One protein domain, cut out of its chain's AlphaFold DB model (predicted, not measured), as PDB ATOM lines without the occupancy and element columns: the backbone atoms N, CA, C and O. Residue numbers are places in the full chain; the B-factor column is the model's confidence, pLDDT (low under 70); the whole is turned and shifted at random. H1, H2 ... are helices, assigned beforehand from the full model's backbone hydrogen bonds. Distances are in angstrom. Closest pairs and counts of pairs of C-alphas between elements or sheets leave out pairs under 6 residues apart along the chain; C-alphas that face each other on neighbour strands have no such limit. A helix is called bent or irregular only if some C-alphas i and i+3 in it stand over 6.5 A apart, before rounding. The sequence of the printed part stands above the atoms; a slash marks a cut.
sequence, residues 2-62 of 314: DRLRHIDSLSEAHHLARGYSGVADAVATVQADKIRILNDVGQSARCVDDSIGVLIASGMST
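This is residues 2 to 62 of the 314 residues of the protein "Hypothetical protein" of Brandtodinium nutricula (UniProt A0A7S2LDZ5). The model is an open, drawn-out hook of helices: the printed part runs along H1 and a long link, turns across the far end in H2a, and comes back along H2b, whose residue Ile 56 meets the later part of H1. Residues 28 to 33 stick out at the turn. The 61 printed residues hold two named helices, H1 then the bent H2, and no named strand; the class is all helix. The whole is loose, with a radius of gyration of the C-alphas of 13.5 A, and elongated, spanning 40 by 23 by 18 A.

H1, residues 2 to 19, is apart from H2a, residues 31 to 40. By its hydrogen bonds H2, residues 31 to 57, was assigned as one helix, but it is bent: C-alphas 40 and 43 are 8.9 A apart. Its second arm, H2b, residues 43 to 57, is irregular, with C-alphas 43 and 46 at 7.2 A. H2a and H2b stand about perpendicular, at 78 degrees, and are close but not clearly touching; their closest C-alphas, of Leu 38 and Ala 45, are 7.2 A apart. H2b touches H1 with residue 56 alone, and H1 touches it with residues 13 to 17 alone. The closest C-alphas, of Ala 13 and Ile 56, are 5.7 A apart. H1 and H2b run opposite ways at a steep tilt of 45 degrees. Every O i to N i+4 pair is within hydrogen-bond range in H1 and H2a; in H2b it is 10 of 11.

H1 begins at C-alpha 2, (123.575, 149.272, 118.438), and is 25.7 A long. H2a begins at C-alpha 31, (126.959, 139.106, 154.637), and is 14.2 A long. H2b, 22.8 A, ends at C-alpha 57, (130.614, 132.481, 127.695).

The C-alphas farthest apart, of Arg 3 and Asn 39, are 39.9 A apart. The printed part has no cut, and the link from H1 to H2, 11 residues, is long. Mean pLDDT of the printed part is 83.7; residues 58 to 62 are under 70.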
ATOM      1  N   ASP A   2     123.181 150.679 118.187       70.31
ATOM      2  CA  ASP A   2     123.575 149.272 118.438       70.31
ATOM      3  C   ASP A   2     125.069 149.015 118.675       70.31
ATOM      4  O   ASP A   2     125.413 148.181 119.504       70.31
ATOM      5  N   ARG A   3     125.979 149.741 118.006       74.38
ATOM      6  CA  ARG A   3     127.426 149.533 118.218       74.38
ATOM      7  C   ARG A   3     127.884 149.882 119.638       74.38
ATOM      8  O   ARG A   3     128.725 149.173 120.168       74.38
ATOM      9  N   LEU A   4     127.329 150.936 120.241       77.75
ATOM     10  CA  LEU A   4     127.678 151.339 121.610       77.75
ATOM     11  C   LEU A   4     127.143 150.328 122.624       77.75
ATOM     12  O   LEU A   4     127.919 149.810 123.410       77.75
ATOM     13  N   ARG A   5     125.871 149.922 122.496       74.31
ATOM     14  CA  ARG A   5     125.295 148.853 123.329       74.31
ATOM     15  C   ARG A   5     126.075 147.544 123.242       74.31
ATOM     16  O   ARG A   5     126.241 146.878 124.254       74.31
ATOM     17  N   HIS A   6     126.554 147.186 122.052       73.38
ATOM     18  CA  HIS A   6     127.376 145.993 121.864       73.38
ATOM     19  C   HIS A   6     128.735 146.107 122.575       73.38
ATOM     20  O   HIS A   6     129.201 145.140 123.174       73.38
ATOM     21  N   ILE A   7     129.375 147.280 122.523       78.31
ATOM     22  CA  ILE A   7     130.634 147.539 123.237       78.31
ATOM     23  C   ILE A   7     130.408 147.503 124.753       78.31
ATOM     24  O   ILE A   7     131.177 146.844 125.449       78.31
ATOM     25  N   ASP A   8     129.333 148.119 125.245       79.25
ATOM     26  CA  ASP A   8     128.980 148.117 126.667       79.25
ATOM     27  C   ASP A   8     128.701 146.692 127.159       79.25
ATOM     28  O   ASP A   8     129.274 146.267 128.160       79.25
ATOM     29  N   SER A   9     127.927 145.903 126.402       71.94
ATOM     30  CA  SER A   9     127.663 144.502 126.750       71.94
ATOM     31  C   SER A   9     128.929 143.645 126.742       71.94
ATOM     32  O   SER A   9     129.078 142.767 127.586       71.94
ATOM     33  N   LEU A  10     129.865 143.908 125.821       75.12
ATOM     34  CA  LEU A  10     131.150 143.206 125.792       75.12
ATOM     35  C   LEU A  10     132.022 143.588 126.984       75.12
ATOM     36  O   LEU A  10     132.651 142.711 127.567       75.12
ATOM     37  N   SER A  11     132.063 144.871 127.345       80.69
ATOM     38  CA  SER A  11     132.799 145.353 128.513       80.69
ATOM     39  C   SER A  11     132.235 144.749 129.799       80.69
ATOM     40  O   SER A  11     132.998 144.210 130.600       80.69
ATOM     41  N   GLU A  12     130.910 144.745 129.954       76.75
ATOM     42  CA  GLU A  12     130.216 144.147 131.096       76.75
ATOM     43  C   GLU A  12     130.464 142.636 131.178       76.75
ATOM     44  O   GLU A  12     130.857 142.134 132.230       76.75
ATOM     45  N   ALA A  13     130.349 141.911 130.059       76.31
ATOM     46  CA  ALA A  13     130.676 140.488 130.001       76.31
ATOM     47  C   ALA A  13     132.147 140.223 130.365       76.31
ATOM     48  O   ALA A  13     132.437 139.278 131.099       76.31
ATOM     49  N   HIS A  14     133.079 141.070 129.916       78.69
ATOM     50  CA  HIS A  14     134.496 140.957 130.271       78.69
ATOM     51  C   HIS A  14     134.757 141.225 131.757       78.69
ATOM     52  O   HIS A  14     135.604 140.560 132.360       78.69
ATOM     53  N   HIS A  15     134.046 142.191 132.344       80.06
ATOM     54  CA  HIS A  15     134.106 142.488 133.771       80.06
ATOM     55  C   HIS A  15     133.561 141.326 134.605       80.06
ATOM     56  O   HIS A  15     134.224 140.901 135.552       80.06
ATOM     57  N   LEU A  16     132.422 140.756 134.205       79.06
ATOM     58  CA  LEU A  16     131.859 139.559 134.829       79.06
ATOM     59  C   LEU A  16     132.813 138.365 134.702       79.06
ATOM     60  O   LEU A  16     133.078 137.698 135.693       79.06
ATOM     61  N   ALA A  17     133.415 138.144 133.530       81.00
ATOM     62  CA  ALA A  17     134.356 137.045 133.304       81.00
ATOM     63  C   ALA A  17     135.612 137.113 134.188       81.00
ATOM     64  O   ALA A  17     136.159 136.078 134.555       81.00
ATOM     65  N   ARG A  18     136.100 138.319 134.512       85.00
ATOM     66  CA  ARG A  18     137.298 138.501 135.351       85.00
ATOM     67  C   ARG A  18     137.016 138.416 136.848       85.00
ATOM     68  O   ARG A  18     137.935 138.110 137.600       85.00
ATOM     69  N   GLY A  19     135.795 138.736 137.276       83.12
ATOM     70  CA  GLY A  19     135.429 138.819 138.694       83.12
ATOM     71  C   GLY A  19     134.569 137.667 139.208       83.12
ATOM     72  O   GLY A  19     134.432 137.510 140.418       83.12
ATOM     73  N   TYR A  20     133.973 136.870 138.321       88.75
ATOM     74  CA  TYR A  20     133.101 135.772 138.713       88.75
ATOM     75  C   TYR A  20     133.902 134.489 138.961       88.75
ATOM     76  O   TYR A  20     134.312 133.821 138.015       88.75
ATOM     77  N   SER A  21     134.108 134.128 140.229       90.56
ATOM     78  CA  SER A  21     134.681 132.828 140.619       90.56
ATOM     79  C   SER A  21     133.631 131.812 141.090       90.56
ATOM     80  O   SER A  21     133.928 130.626 141.195       90.56
ATOM     81  N   GLY A  22     132.389 132.261 141.294       91.25
ATOM     82  CA  GLY A  22     131.231 131.427 141.605       91.25
ATOM     83  C   GLY A  22     130.238 132.129 142.534       91.25
ATOM     84  O   GLY A  22     130.578 133.116 143.192       91.25
ATOM     85  N   VAL A  23     129.008 131.616 142.638       93.06
ATOM     86  CA  VAL A  23     127.980 132.160 143.548       93.06
ATOM     87  C   VAL A  23     128.458 132.089 145.004       93.06
ATOM     88  O   VAL A  23     128.198 133.001 145.789       93.06
ATOM     89  N   ALA A  24     129.205 131.040 145.363       92.25
ATOM     90  CA  ALA A  24     129.774 130.868 146.702       92.25
ATOM     91  C   ALA A  24     130.777 131.977 147.073       92.25
ATOM     92  O   ALA A  24     130.818 132.428 148.222       92.25
ATOM     93  N   ASP A  25     131.524 132.475 146.092       92.06
ATOM     94  CA  ASP A  25     132.573 133.478 146.282       92.06
ATOM     95  C   ASP A  25     132.078 134.913 146.078       92.06
ATOM     96  O   ASP A  25     132.797 135.861 146.389       92.06
ATOM     97  N   ALA A  26     130.837 135.096 145.616       89.75
ATOM     98  CA  ALA A  26     130.264 136.414 145.370       89.75
ATOM     99  C   ALA A  26     130.389 137.322 146.609       89.75
ATOM    100  O   ALA A  26     130.021 136.935 147.723       89.75
ATOM    101  N   VAL A  27     130.928 138.528 146.432       90.69
ATOM    102  CA  VAL A  27     131.068 139.512 147.513       90.69
ATOM    103  C   VAL A  27     129.736 140.235 147.691       90.69
ATOM    104  O   VAL A  27     129.189 140.771 146.730       90.69
ATOM    105  N   ALA A  28     129.217 140.267 148.917       91.56
ATOM    106  CA  ALA A  28     128.012 141.013 149.261       91.56
ATOM    107  C   ALA A  28     128.343 142.091 150.291       91.56
ATOM    108  O   ALA A  28     129.078 141.843 151.245       91.56
ATOM    109  N   THR A  29     127.759 143.277 150.132       94.50
ATOM    110  CA  THR A  29     127.831 144.357 151.129       94.50
ATOM    111  C   THR A  29     127.209 143.948 152.463       94.50
ATOM    112  O   THR A  29     127.658 144.401 153.512       94.50
ATOM    113  N   VAL A  30     126.206 143.065 152.434       96.50
ATOM    114  CA  VAL A  30     125.545 142.516 153.623       96.50
ATOM    115  C   VAL A  30     125.738 141.001 153.656       96.50
ATOM    116  O   VAL A  30     125.110 140.252 152.909       96.50
ATOM    117  N   GLN A  31     126.602 140.528 154.556       95.31
ATOM    118  CA  GLN A  31     126.959 139.106 154.637       95.31
ATOM    119  C   GLN A  31     125.769 138.208 155.019       95.31
ATOM    120  O   GLN A  31     125.675 137.070 154.560       95.31
ATOM    121  N   ALA A  32     124.838 138.717 155.830       96.12
ATOM    122  CA  ALA A  32     123.629 137.986 156.203       96.12
ATOM    123  C   ALA A  32     122.746 137.671 154.982       96.12
ATOM    124  O   ALA A  32     122.208 136.566 154.889       96.12
ATOM    125  N   ASP A  33     122.651 138.598 154.026       95.75
ATOM    126  CA  ASP A  33     121.873 138.405 152.802       95.75
ATOM    127  C   ASP A  33     122.539 137.381 151.886       95.75
ATOM    128  O   ASP A  33     121.855 136.508 151.358       95.75
ATOM    129  N   LYS A  34     123.876 137.395 151.780       94.56
ATOM    130  CA  LYS A  34     124.624 136.350 151.062       94.56
ATOM    131  C   LYS A  34     124.309 134.958 151.604       94.56
ATOM    132  O   LYS A  34     124.037 134.052 150.825       94.56
ATOM    133  N   ILE A  35     124.339 134.784 152.927       95.56
ATOM    134  CA  ILE A  35     124.058 133.488 153.559       95.56
ATOM    135  C   ILE A  35     122.608 133.065 153.303       95.56
ATOM    136  O   ILE A  35     122.377 131.903 152.982       95.56
ATOM    137  N   ARG A  36     121.637 133.989 153.392       95.44
ATOM    138  CA  ARG A  36     120.234 133.689 153.055       95.44
ATOM    139  C   ARG A  36     120.083 133.263 151.599       95.44
ATOM    140  O   ARG A  36     119.520 132.208 151.355       95.44
ATOM    141  N   ILE A  37     120.647 134.018 150.657       94.19
ATOM    142  CA  ILE A  37     120.582 133.702 149.224       94.19
ATOM    143  C   ILE A  37     121.253 132.355 148.933       94.19
ATOM    144  O   ILE A  37     120.688 131.536 148.215       94.19
ATOM    145  N   LEU A  38     122.432 132.087 149.502       94.50
ATOM    146  CA  LEU A  38     123.119 130.804 149.325       94.50
ATOM    147  C   LEU A  38     122.331 129.635 149.925       94.50
ATOM    148  O   LEU A  38     122.280 128.572 149.311       94.50
ATOM    149  N   ASN A  39     121.690 129.828 151.080       95.56
ATOM    150  CA  ASN A  39     120.820 128.817 151.679       95.56
ATOM    151  C   ASN A  39     119.553 128.579 150.847       95.56
ATOM    152  O   ASN A  39     119.176 127.424 150.654       95.56
ATOM    153  N   ASP A  40     118.940 129.641 150.318       95.38
ATOM    154  CA  ASP A  40     117.750 129.564 149.463       95.38
ATOM    155  C   ASP A  40     118.055 128.861 148.134       95.38
ATOM    156  O   ASP A  40     117.276 128.036 147.659       95.38
ATOM    157  N   VAL A  41     119.215 129.151 147.537       93.38
ATOM    158  CA  VAL A  41     119.699 128.466 146.329       93.38
ATOM    159  C   VAL A  41     120.067 127.007 146.642       93.38
ATOM    160  O   VAL A  41     119.820 126.106 145.832       93.38
ATOM    161  N   GLY A  42     120.638 126.761 147.823       93.75
ATOM    162  CA  GLY A  42     120.926 125.438 148.364       93.75
ATOM    163  C   GLY A  42     121.747 124.568 147.409       93.75
ATOM    164  O   GLY A  42     122.793 124.968 146.898       93.75
ATOM    165  N   GLN A  43     121.249 123.362 147.126       91.38
ATOM    166  CA  GLN A  43     121.915 122.407 146.225       91.38
ATOM    167  C   GLN A  43     121.955 122.863 144.757       91.38
ATOM    168  O   GLN A  43     122.692 122.289 143.956       91.38
ATOM    169  N   SER A  44     121.206 123.909 144.398       88.88
ATOM    170  CA  SER A  44     121.160 124.438 143.033       88.88
ATOM    171  C   SER A  44     122.305 125.403 142.723       88.88
ATOM    172  O   SER A  44     122.395 125.863 141.586       88.88
ATOM    173  N   ALA A  45     123.194 125.705 143.680       90.75
ATOM    174  CA  ALA A  45     124.272 126.686 143.503       90.75
ATOM    175  C   ALA A  45     125.144 126.376 142.281       90.75
ATOM    176  O   ALA A  45     125.403 127.254 141.462       90.75
ATOM    177  N   ARG A  46     125.464 125.093 142.079       86.19
ATOM    178  CA  ARG A  46     126.215 124.627 140.909       86.19
ATOM    179  C   ARG A  46     125.480 124.879 139.589       86.19
ATOM    180  O   ARG A  46     126.099 125.268 138.610       86.19
ATOM    181  N   CYS A  47     124.160 124.698 139.554       80.31
ATOM    182  CA  CYS A  47     123.367 124.977 138.355       80.31
ATOM    183  C   CYS A  47     123.298 126.480 138.047       80.31
ATOM    184  O   CYS A  47     123.221 126.868 136.879       80.31
ATOM    185  N   VAL A  48     123.322 127.328 139.083       86.56
ATOM    186  CA  VAL A  48     123.405 128.786 138.924       86.56
ATOM    187  C   VAL A  48     124.781 129.178 138.382       86.56
ATOM    188  O   VAL A  48     124.833 129.930 137.411       86.56
ATOM    189  N   ASP A  49     125.862 128.605 138.919       88.12
ATOM    190  CA  ASP A  49     127.226 128.777 138.395       88.12
ATOM    191  C   ASP A  49     127.335 128.375 136.926       88.12
ATOM    192  O   ASP A  49     127.842 129.147 136.114       88.12
ATOM    193  N   ASP A  50     126.793 127.213 136.555       80.19
ATOM    194  CA  ASP A  50     126.781 126.749 135.167       80.19
ATOM    195  C   ASP A  50     125.991 127.712 134.264       80.19
ATOM    196  O   ASP A  50     126.420 128.034 133.154       80.19
ATOM    197  N   SER A  51     124.849 128.219 134.741       78.88
ATOM    198  CA  SER A  51     124.013 129.164 133.989       78.88
ATOM    199  C   SER A  51     124.711 130.509 133.786       78.88
ATOM    200  O   SER A  51     124.676 131.062 132.685       78.88
ATOM    201  N   ILE A  52     125.373 131.028 134.823       82.56
ATOM    202  CA  ILE A  52     126.153 132.267 134.744       82.56
ATOM    203  C   ILE A  52     127.381 132.058 133.860       82.56
ATOM    204  O   ILE A  52     127.653 132.891 133.001       82.56
ATOM    205  N   GLY A  53     128.063 130.918 133.976       81.44
ATOM    206  CA  GLY A  53     129.166 130.542 133.096       81.44
ATOM    207  C   GLY A  53     128.743 130.505 131.628       81.44
ATOM    208  O   GLY A  53     129.454 131.025 130.771       81.44
ATOM    209  N   VAL A  54     127.553 129.977 131.327       71.31
ATOM    210  CA  VAL A  54     126.976 130.012 129.975       71.31
ATOM    211  C   VAL A  54     126.679 131.439 129.522       71.31
ATOM    212  O   VAL A  54     127.001 131.760 128.385       71.31
ATOM    213  N   LEU A  55     126.110 132.294 130.378       74.25
ATOM    214  CA  LEU A  55     125.820 133.698 130.052       74.25
ATOM    215  C   LEU A  55     127.090 134.521 129.798       74.25
ATOM    216  O   LEU A  55     127.131 135.328 128.868       74.25
ATOM    217  N   ILE A  56     128.129 134.297 130.605       78.06
ATOM    218  CA  ILE A  56     129.449 134.908 130.432       78.06
ATOM    219  C   ILE A  56     130.073 134.404 129.128       78.06
ATOM    220  O   ILE A  56     130.525 135.202 128.310       78.06
ATOM    221  N   ALA A  57     130.050 133.087 128.895       72.00
ATOM    222  CA  ALA A  57     130.614 132.481 127.695       72.00
ATOM    223  C   ALA A  57     129.869 132.900 126.420       72.00
ATOM    224  O   ALA A  57     130.505 133.096 125.388       72.00
ATOM    225  N   SER A  58     128.543 133.056 126.467       68.25
ATOM    226  CA  SER A  58     127.745 133.534 125.333       68.25
ATOM    227  C   SER A  58     127.883 135.038 125.100       68.25
ATOM    228  O   SER A  58     127.418 135.528 124.071       68.25
ATOM    229  N   GLY A  59     128.498 135.773 126.031       65.19
ATOM    230  CA  GLY A  59     128.733 137.212 125.945       65.19
ATOM    231  C   GLY A  59     127.469 138.076 125.997       65.19
ATOM    232  O   GLY A  59     127.593 139.294 125.943       65.19
ATOM    233  N   MET A  60     126.268 137.483 126.090       63.34
ATOM    234  CA  MET A  60     124.978 138.184 126.138       63.34
ATOM    235  C   MET A  60     123.854 137.328 126.753       63.34
ATOM    236  O   MET A  60     123.718 136.137 126.462       63.34
ATOM    237  N   SER A  61     122.989 137.990 127.538       63.97
ATOM    238  CA  SER A  61     121.713 137.486 128.079       63.97
ATOM    239  C   SER A  61     120.526 138.003 127.258       63.97
ATOM    240  O   SER A  61     119.731 138.843 127.703       63.97
ATOM    241  N   THR A  62     120.382 137.545 126.018       69.75
ATOM    242  CA  THR A  62     119.197 137.904 125.226       69.75
ATOM    243  C   THR A  62     117.956 137.164 125.745       69.75
ATOM    244  O   THR A  62     118.037 136.124 126.409       69.75
TER     245      THR A  62